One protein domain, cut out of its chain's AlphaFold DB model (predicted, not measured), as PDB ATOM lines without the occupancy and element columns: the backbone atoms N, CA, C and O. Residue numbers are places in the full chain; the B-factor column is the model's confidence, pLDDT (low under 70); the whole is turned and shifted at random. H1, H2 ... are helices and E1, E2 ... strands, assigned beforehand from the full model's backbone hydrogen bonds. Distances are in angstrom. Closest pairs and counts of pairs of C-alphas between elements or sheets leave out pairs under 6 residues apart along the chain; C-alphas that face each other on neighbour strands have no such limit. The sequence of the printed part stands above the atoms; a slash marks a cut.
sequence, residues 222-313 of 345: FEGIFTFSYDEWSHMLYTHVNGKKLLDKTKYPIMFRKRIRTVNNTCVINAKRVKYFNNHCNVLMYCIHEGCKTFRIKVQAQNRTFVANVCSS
ATOM      1  N   PHE A 222     289.352 183.421 173.811       75.81
ATOM      2  CA  PHE A 222     288.166 182.782 174.356       75.81
ATOM      3  C   PHE A 222     287.472 183.714 175.359       75.81
ATOM      4  O   PHE A 222     288.092 184.150 176.324       75.81
ATOM      5  N   GLU A 223     286.197 184.029 175.126       72.88
ATOM      6  CA  GLU A 223     285.398 184.921 175.988       72.88
ATOM      7  C   GLU A 223     284.506 184.135 176.963       72.88
ATOM      8  O   GLU A 223     284.047 184.693 177.960       72.88
ATOM      9  N   GLY A 224     284.250 182.850 176.693       74.44
ATOM     10  CA  GLY A 224     283.520 181.964 177.599       74.44
ATOM     11  C   GLY A 224     282.543 181.011 176.912       74.44
ATOM     12  O   GLY A 224     282.458 180.929 175.683       74.44
ATOM     13  N   ILE A 225     281.789 180.295 177.750       81.00
ATOM     14  CA  ILE A 225     280.760 179.327 177.357       81.00
ATOM     15  C   ILE A 225     279.411 179.796 177.895       81.00
ATOM     16  O   ILE A 225     279.293 180.133 179.073       81.00
ATOM     17  N   PHE A 226     278.386 179.786 177.045       83.56
ATOM     18  CA  PHE A 226     277.007 180.090 177.422       83.56
ATOM     19  C   PHE A 226     276.094 178.912 177.113       83.56
ATOM     20  O   PHE A 226     276.197 178.310 176.052       83.56
ATOM     21  N   THR A 227     275.156 178.614 178.002       84.38
ATOM     22  CA  THR A 227     274.205 177.509 177.840       84.38
ATOM     23  C   THR A 227     272.793 178.054 177.689       84.38
ATOM     24  O   THR A 227     272.295 178.756 178.563       84.38
ATOM     25  N   PHE A 228     272.144 177.807 176.558       80.44
ATOM     26  CA  PHE A 228     270.754 178.201 176.312       80.44
ATOM     27  C   PHE A 228     269.823 177.020 176.568       80.44
ATOM     28  O   PHE A 228     270.123 175.892 176.155       80.44
ATOM     29  N   SER A 229     268.688 177.276 177.218       84.44
ATOM     30  CA  SER A 229     267.615 176.283 177.289       84.44
ATOM     31  C   SER A 229     266.957 176.099 175.917       84.44
ATOM     32  O   SER A 229     267.108 176.931 175.015       84.44
ATOM     33  N   TYR A 230     266.215 175.004 175.743       80.38
ATOM     34  CA  TYR A 230     265.461 174.768 174.512       80.38
ATOM     35  C   TYR A 230     264.450 175.887 174.226       80.38
ATOM     36  O   TYR A 230     264.320 176.326 173.080       80.38
ATOM     37  N   ASP A 231     263.783 176.385 175.267       79.06
ATOM     38  CA  ASP A 231     262.799 177.456 175.145       79.06
ATOM     39  C   ASP A 231     263.473 178.751 174.704       79.06
ATOM     40  O   ASP A 231     263.083 179.340 173.698       79.06
ATOM     41  N   GLU A 232     264.546 179.172 175.381       79.50
ATOM     42  CA  GLU A 232     265.307 180.371 175.007       79.50
ATOM     43  C   GLU A 232     265.833 180.292 173.570       79.50
ATOM     44  O   GLU A 232     265.775 181.274 172.825       79.50
ATOM     45  N   TRP A 233     266.330 179.119 173.171       81.06
ATOM     46  CA  TRP A 233     266.821 178.894 171.818       81.06
ATOM     47  C   TRP A 233     265.698 178.987 170.782       81.06
ATOM     48  O   TRP A 233     265.866 179.628 169.745       81.06
ATOM     49  N   SER A 234     264.526 178.433 171.089       78.06
ATOM     50  CA  SER A 234     263.351 178.471 170.214       78.06
ATOM     51  C   SER A 234     262.848 179.893 169.956       78.06
ATOM     52  O   SER A 234     262.450 180.196 168.834       78.06
ATOM     53  N   HIS A 235     262.953 180.799 170.935       80.69
ATOM     54  CA  HIS A 235     262.595 182.213 170.756       80.69
ATOM     55  C   HIS A 235     263.498 182.953 169.756       80.69
ATOM     56  O   HIS A 235     263.084 183.963 169.180       80.69
ATOM     57  N   MET A 236     264.723 182.464 169.536       81.69
ATOM     58  CA  MET A 236     265.659 183.025 168.555       81.69
ATOM     59  C   MET A 236     265.447 182.481 167.140       81.69
ATOM     60  O   MET A 236     266.102 182.959 166.212       81.69
ATOM     61  N   LEU A 237     264.582 181.482 166.965       81.44
ATOM     62  CA  LEU A 237     264.344 180.840 165.681       81.44
ATOM     63  C   LEU A 237     263.114 181.431 164.986       81.44
ATOM     64  O   LEU A 237     262.136 181.823 165.619       81.44
ATOM     65  N   TYR A 238     263.156 181.439 163.659       81.56
ATOM     66  CA  TYR A 238     261.987 181.600 162.803       81.56
ATOM     67  C   TYR A 238     261.914 180.427 161.825       81.56
ATOM     68  O   TYR A 238     262.927 179.803 161.490       81.56
ATOM     69  N   THR A 239     260.706 180.114 161.371       82.62
ATOM     70  CA  THR A 239     260.480 179.070 160.370       82.62
ATOM     71  C   THR A 239     260.584 179.695 158.984       82.62
ATOM     72  O   THR A 239     259.800 180.579 158.642       82.62
ATOM     73  N   HIS A 240     261.563 179.263 158.188       79.69
ATOM     74  CA  HIS A 240     261.660 179.655 156.784       79.69
ATOM     75  C   HIS A 240     260.507 179.041 155.981       79.69
ATOM     76  O   HIS A 240     259.977 177.996 156.354       79.69
ATOM     77  N   VAL A 241     260.207 179.612 154.812       71.75
ATOM     78  CA  VAL A 241     259.193 179.114 153.858       71.75
ATOM     79  C   VAL A 241     259.404 177.633 153.488       71.75
ATOM     80  O   VAL A 241     258.467 176.920 153.156       71.75
ATOM     81  N   ASN A 242     260.632 177.131 153.644       75.38
ATOM     82  CA  ASN A 242     261.031 175.759 153.318       75.38
ATOM     83  C   ASN A 242     260.932 174.822 154.543       75.38
ATOM     84  O   ASN A 242     261.564 173.769 154.564       75.38
ATOM     85  N   GLY A 243     260.263 175.245 155.620       73.81
ATOM     86  CA  GLY A 243     260.109 174.493 156.872       73.81
ATOM     87  C   GLY A 243     261.355 174.438 157.770       73.81
ATOM     88  O   GLY A 243     261.277 173.976 158.907       73.81
ATOM     89  N   LYS A 244     262.515 174.928 157.308       78.19
ATOM     90  CA  LYS A 244     263.759 174.948 158.097       78.19
ATOM     91  C   LYS A 244     263.703 176.029 159.179       78.19
ATOM     92  O   LYS A 244     263.432 177.191 158.881       78.19
ATOM     93  N   LYS A 245     264.021 175.660 160.425       78.31
ATOM     94  CA  LYS A 245     264.198 176.613 161.530       78.31
ATOM     95  C   LYS A 245     265.562 177.292 161.412       78.31
ATOM     96  O   LYS A 245     266.591 176.619 161.448       78.31
ATOM     97  N   LEU A 246     265.569 178.612 161.273       82.50
ATOM     98  CA  LEU A 246     266.777 179.427 161.139       82.50
ATOM     99  C   LEU A 246     266.827 180.474 162.248       82.50
ATOM    100  O   LEU A 246     265.796 180.896 162.760       82.50
ATOM    101  N   LEU A 247     268.031 180.909 162.610       81.44
ATOM    102  CA  LEU A 247     268.229 181.995 163.560       81.44
ATOM    103  C   LEU A 247     267.756 183.325 162.964       81.44
ATOM    104  O   LEU A 247     268.186 183.733 161.880       81.44
ATOM    105  N   ASP A 248     266.901 184.015 163.710       74.88
ATOM    106  CA  ASP A 248     266.369 185.329 163.374       74.88
ATOM    107  C   ASP A 248     267.444 186.400 163.581       74.88
ATOM    108  O   ASP A 248     267.861 186.677 164.712       74.88
ATOM    109  N   LYS A 249     267.865 187.024 162.473       75.69
ATOM    110  CA  LYS A 249     268.908 188.062 162.427       75.69
ATOM    111  C   LYS A 249     268.645 189.237 163.368       75.69
ATOM    112  O   LYS A 249     269.599 189.924 163.718       75.69
ATOM    113  N   THR A 250     267.400 189.466 163.779       70.50
ATOM    114  CA  THR A 250     267.040 190.535 164.718       70.50
ATOM    115  C   THR A 250     267.148 190.100 166.181       70.50
ATOM    116  O   THR A 250     267.508 190.909 167.034       70.50
ATOM    117  N   LYS A 251     266.908 188.817 166.489       75.62
ATOM    118  CA  LYS A 251     266.775 188.322 167.870       75.62
ATOM    119  C   LYS A 251     268.053 187.715 168.425       75.62
ATOM    120  O   LYS A 251     268.439 188.027 169.554       75.62
ATOM    121  N   TYR A 252     268.731 186.862 167.655       79.31
ATOM    122  CA  TYR A 252     269.910 186.168 168.179       79.31
ATOM    123  C   TYR A 252     271.048 187.128 168.565       79.31
ATOM    124  O   TYR A 252     271.665 186.889 169.607       79.31
ATOM    125  N   PRO A 253     271.325 188.242 167.845       75.31
ATOM    126  CA  PRO A 253     272.395 189.145 168.259       75.31
ATOM    127  C   PRO A 253     272.128 189.776 169.627       75.31
ATOM    128  O   PRO A 253     273.045 189.904 170.437       75.31
ATOM    129  N   ILE A 254     270.862 190.102 169.910       73.31
ATOM    130  CA  ILE A 254     270.417 190.662 171.191       73.31
ATOM    131  C   ILE A 254     270.629 189.642 172.315       73.31
ATOM    132  O   ILE A 254     271.159 189.985 173.373       73.31
ATOM    133  N   MET A 255     270.260 188.382 172.083       77.31
ATOM    134  CA  MET A 255     270.390 187.318 173.083       77.31
ATOM    135  C   MET A 255     271.850 186.974 173.396       77.31
ATOM    136  O   MET A 255     272.204 186.846 174.568       77.31
ATOM    137  N   PHE A 256     272.724 186.900 172.388       77.94
ATOM    138  CA  PHE A 256     274.160 186.717 172.628       77.94
ATOM    139  C   PHE A 256     274.785 187.934 173.315       77.94
ATOM    140  O   PHE A 256     275.564 187.764 174.253       77.94
ATOM    141  N   ARG A 257     274.397 189.158 172.930       74.00
ATOM    142  CA  ARG A 257     274.872 190.388 173.585       74.00
ATOM    143  C   ARG A 257     274.581 190.394 175.085       74.00
ATOM    144  O   ARG A 257     275.457 190.776 175.849       74.00
ATOM    145  N   LYS A 258     273.395 189.947 175.513       73.25
ATOM    146  CA  LYS A 258     273.032 189.881 176.943       73.25
ATOM    147  C   LYS A 258     273.974 189.000 177.771       73.25
ATOM    148  O   LYS A 258     274.079 189.205 178.975       73.25
ATOM    149  N   ARG A 259     274.630 188.012 177.153       72.06
ATOM    150  CA  ARG A 259     275.470 187.031 177.859       72.06
ATOM    151  C   ARG A 259     276.963 187.303 177.755       72.06
ATOM    152  O   ARG A 259     277.701 186.952 178.674       72.06
ATOM    153  N   ILE A 260     277.413 187.978 176.700       70.56
ATOM    154  CA  ILE A 260     278.809 188.405 176.573       70.56
ATOM    155  C   ILE A 260     279.038 189.586 177.534       70.56
ATOM    156  O   ILE A 260     278.879 190.750 177.172       70.56
ATOM    157  N   ARG A 261     279.407 189.270 178.784       53.69
ATOM    158  CA  ARG A 261     279.605 190.224 179.895       53.69
ATOM    159  C   ARG A 261     280.610 191.339 179.601       53.69
ATOM    160  O   ARG A 261     280.568 192.375 180.250       53.69
ATOM    161  N   THR A 262     281.517 191.132 178.648       51.81
ATOM    162  CA  THR A 262     282.562 192.105 178.319       51.81
ATOM    163  C   THR A 262     282.066 193.217 177.398       51.81
ATOM    164  O   THR A 262     282.764 194.215 177.256       51.81
ATOM    165  N   VAL A 263     280.884 193.089 176.781       50.50
ATOM    166  CA  VAL A 263     280.357 194.085 175.838       50.50
ATOM    167  C   VAL A 263     280.025 195.352 176.605       50.50
ATOM    168  O   VAL A 263     278.959 195.481 177.199       50.50
ATOM    169  N   ASN A 264     280.959 196.299 176.569       49.72
ATOM    170  CA  ASN A 264     280.752 197.645 177.075       49.72
ATOM    171  C   ASN A 264     279.449 198.195 176.465       49.72
ATOM    172  O   ASN A 264     279.182 197.968 175.283       49.72
ATOM    173  N   ASN A 265     278.610 198.879 177.250       52.31
ATOM    174  CA  ASN A 265     277.238 199.253 176.853       52.31
ATOM    175  C   ASN A 265     277.150 200.088 175.558       52.31
ATOM    176  O   ASN A 265     276.081 200.202 174.956       52.31
ATOM    177  N   THR A 266     278.278 200.636 175.119       53.91
ATOM    178  CA  THR A 266     278.487 201.356 173.864       53.91
ATOM    179  C   THR A 266     278.480 200.443 172.638       53.91
ATOM    180  O   THR A 266     278.015 200.866 171.591       53.91
ATOM    181  N   CYS A 267     278.922 199.185 172.731       65.00
ATOM    182  CA  CYS A 267     279.031 198.270 171.592       65.00
ATOM    183  C   CYS A 267     277.679 197.793 171.049       65.00
ATOM    184  O   CYS A 267     276.925 197.091 171.724       65.00
ATOM    185  N   VAL A 268     277.425 198.078 169.772       67.44
ATOM    186  CA  VAL A 268     276.316 197.487 169.015       67.44
ATOM    187  C   VAL A 268     276.841 196.257 168.287       67.44
ATOM    188  O   VAL A 268     277.714 196.389 167.430       67.44
ATOM    189  N   ILE A 269     276.356 195.070 168.661       74.94
ATOM    190  CA  ILE A 269     276.765 193.807 168.041       74.94
ATOM    191  C   ILE A 269     275.744 193.390 166.990       74.94
ATOM    192  O   ILE A 269     274.575 193.177 167.308       74.94
ATOM    193  N   ASN A 270     276.221 193.203 165.766       74.31
ATOM    194  CA  ASN A 270     275.422 192.815 164.619       74.31
ATOM    195  C   ASN A 270     275.760 191.411 164.118       74.31
ATOM    196  O   ASN A 270     276.862 190.882 164.289       74.31
ATOM    197  N   ALA A 271     274.778 190.831 163.437       79.94
ATOM    198  CA  ALA A 271     274.897 189.616 162.653       79.94
ATOM    199  C   ALA A 271     275.784 189.832 161.413       79.94
ATOM    200  O   ALA A 271     275.478 190.694 160.594       79.94
ATOM    201  N   LYS A 272     276.838 189.021 161.227       79.88
ATOM    202  CA  LYS A 272     277.601 188.978 159.960       79.88
ATOM    203  C   LYS A 272     277.175 187.805 159.090       79.88
ATOM    204  O   LYS A 272     276.793 187.979 157.940       79.88
ATOM    205  N   ARG A 273     277.267 186.590 159.633       78.81
ATOM    206  CA  ARG A 273     276.910 185.350 158.929       78.81
ATOM    207  C   ARG A 273     276.586 184.241 159.918       78.81
ATOM    208  O   ARG A 273     277.165 184.194 161.000       78.81
ATOM    209  N   VAL A 274     275.730 183.318 159.503       81.06
ATOM    210  CA  VAL A 274     275.477 182.064 160.215       81.06
ATOM    211  C   VAL A 274     275.736 180.916 159.252       81.06
ATOM    212  O   VAL A 274     275.258 180.942 158.121       81.06
ATOM    213  N   LYS A 275     276.512 179.925 159.689       78.50
ATOM    214  CA  LYS A 275     276.711 178.661 158.977       78.50
ATOM    215  C   LYS A 275     276.064 177.547 159.784       78.50
ATOM    216  O   LYS A 275     276.422 177.352 160.944       78.50
ATOM    217  N   TYR A 276     275.130 176.837 159.169       78.88
ATOM    218  CA  TYR A 276     274.440 175.707 159.779       78.88
ATOM    219  C   TYR A 276     275.109 174.406 159.341       78.88
ATOM    220  O   TYR A 276     275.446 174.244 158.171       78.88
ATOM    221  N   PHE A 277     275.288 173.497 160.288       76.69
ATOM    222  CA  PHE A 277     275.723 172.119 160.089       76.69
ATOM    223  C   PHE A 277     274.694 171.210 160.769       76.69
ATOM    224  O   PHE A 277     273.911 171.684 161.590       76.69
ATOM    225  N   ASN A 278     274.714 169.908 160.476       69.44
ATOM    226  CA  ASN A 278     273.696 168.976 160.983       69.44
ATOM    227  C   ASN A 278     273.541 169.026 162.516       69.44
ATOM    228  O   ASN A 278     272.422 169.080 163.011       69.44
ATOM    229  N   ASN A 279     274.656 169.103 163.254       71.19
ATOM    230  CA  ASN A 279     274.653 169.021 164.725       71.19
ATOM    231  C   ASN A 279     275.145 170.304 165.420       71.19
ATOM    232  O   ASN A 279     275.272 170.346 166.644       71.19
ATOM    233  N   HIS A 280     275.499 171.343 164.660       81.31
ATOM    234  CA  HIS A 280     276.031 172.581 165.225       81.31
ATOM    235  C   HIS A 280     275.818 173.776 164.298       81.31
ATOM    236  O   HIS A 280     275.637 173.621 163.094       81.31
ATOM    237  N   CYS A 281     275.890 174.990 164.836       81.06
ATOM    238  CA  CYS A 281     275.911 176.200 164.020       81.06
ATOM    239  C   CYS A 281     277.057 177.124 164.428       81.06
ATOM    240  O   CYS A 281     277.425 177.220 165.596       81.06
ATOM    241  N   ASN A 282     277.639 177.793 163.436       83.38
ATOM    242  CA  ASN A 282     278.681 178.788 163.629       83.38
ATOM    243  C   ASN A 282     278.106 180.163 163.303       83.38
ATOM    244  O   ASN A 282     277.784 180.454 162.149       83.38
ATOM    245  N   VAL A 283     278.011 181.015 164.311       85.25
ATOM    246  CA  VAL A 283     277.537 182.390 164.204       85.25
ATOM    247  C   VAL A 283     278.751 183.313 164.233       85.25
ATOM    248  O   VAL A 283     279.583 183.242 165.133       85.25
ATOM    249  N   LEU A 284     278.875 184.176 163.229       83.38
ATOM    250  CA  LEU A 284     279.848 185.261 163.219       83.38
ATOM    251  C   LEU A 284     279.106 186.574 163.449       83.38
ATOM    252  O   LEU A 284     278.176 186.920 162.710       83.38
ATOM    253  N   MET A 285     279.551 187.301 164.460       83.94
ATOM    254  CA  MET A 285     279.028 188.592 164.876       83.94
ATOM    255  C   MET A 285     280.159 189.619 164.905       83.94
ATOM    256  O   MET A 285     281.335 189.265 164.966       83.94
ATOM    257  N   TYR A 286     279.822 190.897 164.814       81.69
ATOM    258  CA  TYR A 286     280.803 191.982 164.831       81.69
ATOM    259  C   TYR A 286     280.219 193.225 165.474       81.69
ATOM    260  O   TYR A 286     279.002 193.419 165.459       81.69
ATOM    261  N   CYS A 287     281.080 194.056 166.046       77.44
ATOM    262  CA  CYS A 287     280.674 195.375 166.484       77.44
ATOM    263  C   CYS A 287     280.707 196.379 165.321       77.44
ATOM    264  O   CYS A 287     281.611 196.320 164.496       77.44
ATOM    265  N   ILE A 288     279.736 197.299 165.270       69.94
ATOM    266  CA  ILE A 288     279.673 198.357 164.242       69.94
ATOM    267  C   ILE A 288     280.848 199.339 164.351       69.94
ATOM    268  O   ILE A 288     281.270 199.887 163.339       69.94
ATOM    269  N   HIS A 289     281.378 199.569 165.559       69.31
ATOM    270  CA  HIS A 289     282.492 200.500 165.744       69.31
ATOM    271  C   HIS A 289     283.716 200.033 164.958       69.31
ATOM    272  O   HIS A 289     284.135 198.876 165.056       69.31
ATOM    273  N   GLU A 290     284.301 200.952 164.198       61.25
ATOM    274  CA  GLU A 290     285.468 200.674 163.374       61.25
ATOM    275  C   GLU A 290     286.658 200.207 164.232       61.25
ATOM    276  O   GLU A 290     286.972 200.775 165.283       61.25
ATOM    277  N   GLY A 291     287.299 199.117 163.803       62.25
ATOM    278  CA  GLY A 291     288.419 198.496 164.515       62.25
ATOM    279  C   GLY A 291     288.041 197.741 165.796       62.25
ATOM    280  O   GLY A 291     288.934 197.268 166.501       62.25
ATOM    281  N   CYS A 292     286.749 197.617 166.113       72.62
ATOM    282  CA  CYS A 292     286.273 196.951 167.322       72.62
ATOM    283  C   CYS A 292     286.218 195.416 167.182       72.62
ATOM    284  O   CYS A 292     286.640 194.837 166.182       72.62
ATOM    285  N   LYS A 293     285.736 194.726 168.223       76.38
ATOM    286  CA  LYS A 293     285.768 193.262 168.297       76.38
ATOM    287  C   LYS A 293     284.837 192.599 167.282       76.38
ATOM    288  O   LYS A 293     283.687 193.007 167.084       76.38
ATOM    289  N   THR A 294     285.308 191.485 166.740       81.00
ATOM    290  CA  THR A 294     284.478 190.472 166.089       81.00
ATOM    291  C   THR A 294     284.359 189.247 166.986       81.00
ATOM    292  O   THR A 294     285.221 189.004 167.829       81.00
ATOM    293  N   PHE A 295     283.266 188.503 166.830       82.06
ATOM    294  CA  PHE A 295     282.927 187.346 167.649       82.06
ATOM    295  C   PHE A 295     282.603 186.152 166.769       82.06
ATOM    296  O   PHE A 295     281.747 186.234 165.885       82.06
ATOM    297  N   ARG A 296     283.224 185.017 167.067       85.75
ATOM    298  CA  ARG A 296     282.892 183.715 166.504       85.75
ATOM    299  C   ARG A 296     282.278 182.857 167.593       85.75
ATOM    300  O   ARG A 296     282.908 182.581 168.606       85.75
ATOM    301  N   ILE A 297     281.059 182.409 167.348       87.50
ATOM    302  CA  ILE A 297     280.274 181.629 168.289       87.50
ATOM    303  C   ILE A 297     279.984 180.274 167.659       87.50
ATOM    304  O   ILE A 297     279.386 180.207 166.585       87.50
ATOM    305  N   LYS A 298     280.413 179.197 168.309       86.75
ATOM    306  CA  LYS A 298     280.083 177.824 167.913       86.75
ATOM    307  C   LYS A 298     279.035 177.289 168.873       86.75
ATOM    308  O   LYS A 298     279.320 177.164 170.059       86.75
ATOM    309  N   VAL A 299     277.856 176.961 168.360       86.56
ATOM    310  CA  VAL A 299     276.755 176.413 169.154       86.56
ATOM    311  C   VAL A 299     276.538 174.947 168.822       86.56
ATOM    312  O   VAL A 299     276.401 174.603 167.649       86.56
ATOM    313  N   GLN A 300     276.490 174.099 169.843       86.88
ATOM    314  CA  GLN A 300     276.252 172.660 169.735       86.88
ATOM    315  C   GLN A 300     275.097 172.258 170.653       86.88
ATOM    316  O   GLN A 300     274.971 172.783 171.758       86.88
ATOM    317  N   ALA A 301     274.244 171.343 170.198       83.31
ATOM    318  CA  ALA A 301     273.203 170.773 171.047       83.31
ATOM    319  C   ALA A 301     273.819 169.711 171.973       83.31
ATOM    320  O   ALA A 301     274.539 168.831 171.505       83.31
ATOM    321  N   GLN A 302     273.533 169.791 173.272       82.50
ATOM    322  CA  GLN A 302     274.003 168.841 174.278       82.50
ATOM    323  C   GLN A 302     272.921 168.649 175.345       82.50
ATOM    324  O   GLN A 302     272.489 169.616 175.969       82.50
ATOM    325  N   ASN A 303     272.462 167.409 175.544       73.81
ATOM    326  CA  ASN A 303     271.542 167.010 176.620       73.81
ATOM    327  C   ASN A 303     270.381 167.999 176.860       73.81
ATOM    328  O   ASN A 303     270.238 168.555 177.944       73.81
ATOM    329  N   ARG A 304     269.557 168.238 175.824       76.06
ATOM    330  CA  ARG A 304     268.396 169.167 175.828       76.06
ATOM    331  C   ARG A 304     268.728 170.660 175.998       76.06
ATOM    332  O   ARG A 304     267.819 171.478 176.116       76.06
ATOM    333  N   THR A 305     270.003 171.028 175.954       85.12
ATOM    334  CA  THR A 305     270.475 172.419 175.995       85.12
ATOM    335  C   THR A 305     271.332 172.742 174.774       85.12
ATOM    336  O   THR A 305     271.755 171.851 174.034       85.12
ATOM    337  N   PHE A 306     271.578 174.028 174.538       83.62
ATOM    338  CA  PHE A 306     272.459 174.503 173.474       83.62
ATOM    339  C   PHE A 306     273.674 175.194 174.083       83.62
ATOM    340  O   PHE A 306     273.553 176.242 174.718       83.62
ATOM    341  N   VAL A 307     274.854 174.621 173.876       85.38
ATOM    342  CA  VAL A 307     276.124 175.128 174.401       85.38
ATOM    343  C   VAL A 307     276.793 175.989 173.340       85.38
ATOM    344  O   VAL A 307     277.100 175.514 172.250       85.38
ATOM    345  N   ALA A 308     277.017 177.259 173.657       86.38
ATOM    346  CA  ALA A 308     277.636 178.256 172.801       86.38
ATOM    347  C   ALA A 308     279.031 178.623 173.315       86.38
ATOM    348  O   ALA A 308     279.171 179.294 174.334       86.38
ATOM    349  N   ASN A 309     280.056 178.230 172.567       84.81
ATOM    350  CA  ASN A 309     281.442 178.620 172.804       84.81
ATOM    351  C   ASN A 309     281.731 179.922 172.063       84.81
ATOM    352  O   ASN A 309     281.562 179.976 170.840       84.81
ATOM    353  N   VAL A 310     282.157 180.957 172.786       82.81
ATOM    354  CA  VAL A 310     282.374 182.295 172.231       82.81
ATOM    355  C   VAL A 310     283.852 182.634 172.222       82.81
ATOM    356  O   VAL A 310     284.508 182.668 173.262       82.81
ATOM    357  N   CYS A 311     284.349 182.952 171.032       80.44
ATOM    358  CA  CYS A 311     285.673 183.510 170.830       80.44
ATOM    359  C   CYS A 311     285.569 184.910 170.221       80.44
ATOM    360  O   CYS A 311     284.653 185.184 169.445       80.44
ATOM    361  N   SER A 312     286.525 185.782 170.514       78.19
ATOM    362  CA  SER A 312     286.633 187.126 169.959       78.19
ATOM    363  C   SER A 312     287.971 187.355 169.261       78.19
ATOM    364  O   SER A 312     288.954 186.638 169.469       78.19
ATOM    365  N   SER A 313     288.017 188.371 168.401       74.75
ATOM    366  CA  SER A 313     289.249 188.813 167.740       74.75
ATOM    367  C   SER A 313     290.208 189.566 168.666       74.75
ATOM    368  O   SER A 313     291.342 189.822 168.270       74.75
TER     369      SER A 313
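AT A GLANCE: This is residues 222 to 313 of the 345 residues of an uncharacterized protein of Aphis glycines (UniProt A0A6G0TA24). A strongly twisted sheet of five strands makes a curved wall and curls round the short helix H2, leaving its other face bare. The inside of the curve is only partly covered: H1 lies at one end of the sheet, following E1 directly, and the small hairpin of E2 and E3 lies farther out. The 92 printed residues have two named helices and seven named strands, in the order E1 H1 E2 E3 H2 E4 E5 E6 E7; the large sheet runs E1 - E7 - E6 - E5 - E4, antiparallel throughout, and the class is mixed, helices and strands. The whole is compact, with a radius of gyration of the C-alphas of 12.9 A and spans of 37 by 28 by 20 A.

IN THESE COORDINATES: Find C-alpha 222 at (288.166, 182.782, 174.356); from there E1 runs to residue 229 over 21.8 A. H1 takes residues 230 to 235, E2 residues 237 to 239 and E3 residues 245 to 247. Look next at C-alpha 252, at (269.910, 186.168, 168.179), where H2 begins; it runs to residue 259, 11.2 A. Then come E4, residues 269 to 276, 20.0 A; E5, residues 280 to 287, 23.3 A; and E6, residues 294 to 302, 25.4 A. E7, residues 305 to 312, covers 22.7 A and ends at C-alpha 312, at (286.633, 187.126, 169.959).

HOW THE PARTS SIT: Begin at the edge strand E1, whose neighbour E7 is antiparallel at 159 degrees; look for N 226 and O 308, 2.9 A apart. E4, E5, E6 and E7 form a meander, each strand the antiparallel neighbour of the one before: N 298 and O 309 of E6 and E7 are 2.9 A apart, N 283 and O 297 of E5 and E6 2.8 A, and N 275 and O 282 of E4 and E5 2.8 A. The other edge strand, E4, bends by 57 degrees at residue 272. H1 and H2 are on one face of this sheet, in two layers, one of helices and one of strands. The closest C-alphas of H2 and E4 are those of Pro 253 and Asn 270, 6.0 A apart; those of H1 and E7 are Tyr 230 and Thr 305, 5.7 A. E2 and E3 form an antiparallel hairpin, with N 238 and O 246 2.8 A apart, and E2 is apart from E1. H1 and E3 are near each other. In H1 every O i to N i+4 pair is within hydrogen-bond range; in H2, 3 of 4 are.

THE WHOLE: The C-alphas of Glu 290 and Asn 303 are the two farthest apart, at 38.8 A. The printed part has no cut, and no link is long. The mean pLDDT of the printed part is 76.6; look for values under 70 at residues 261 to 268, 278 and 288 to 291.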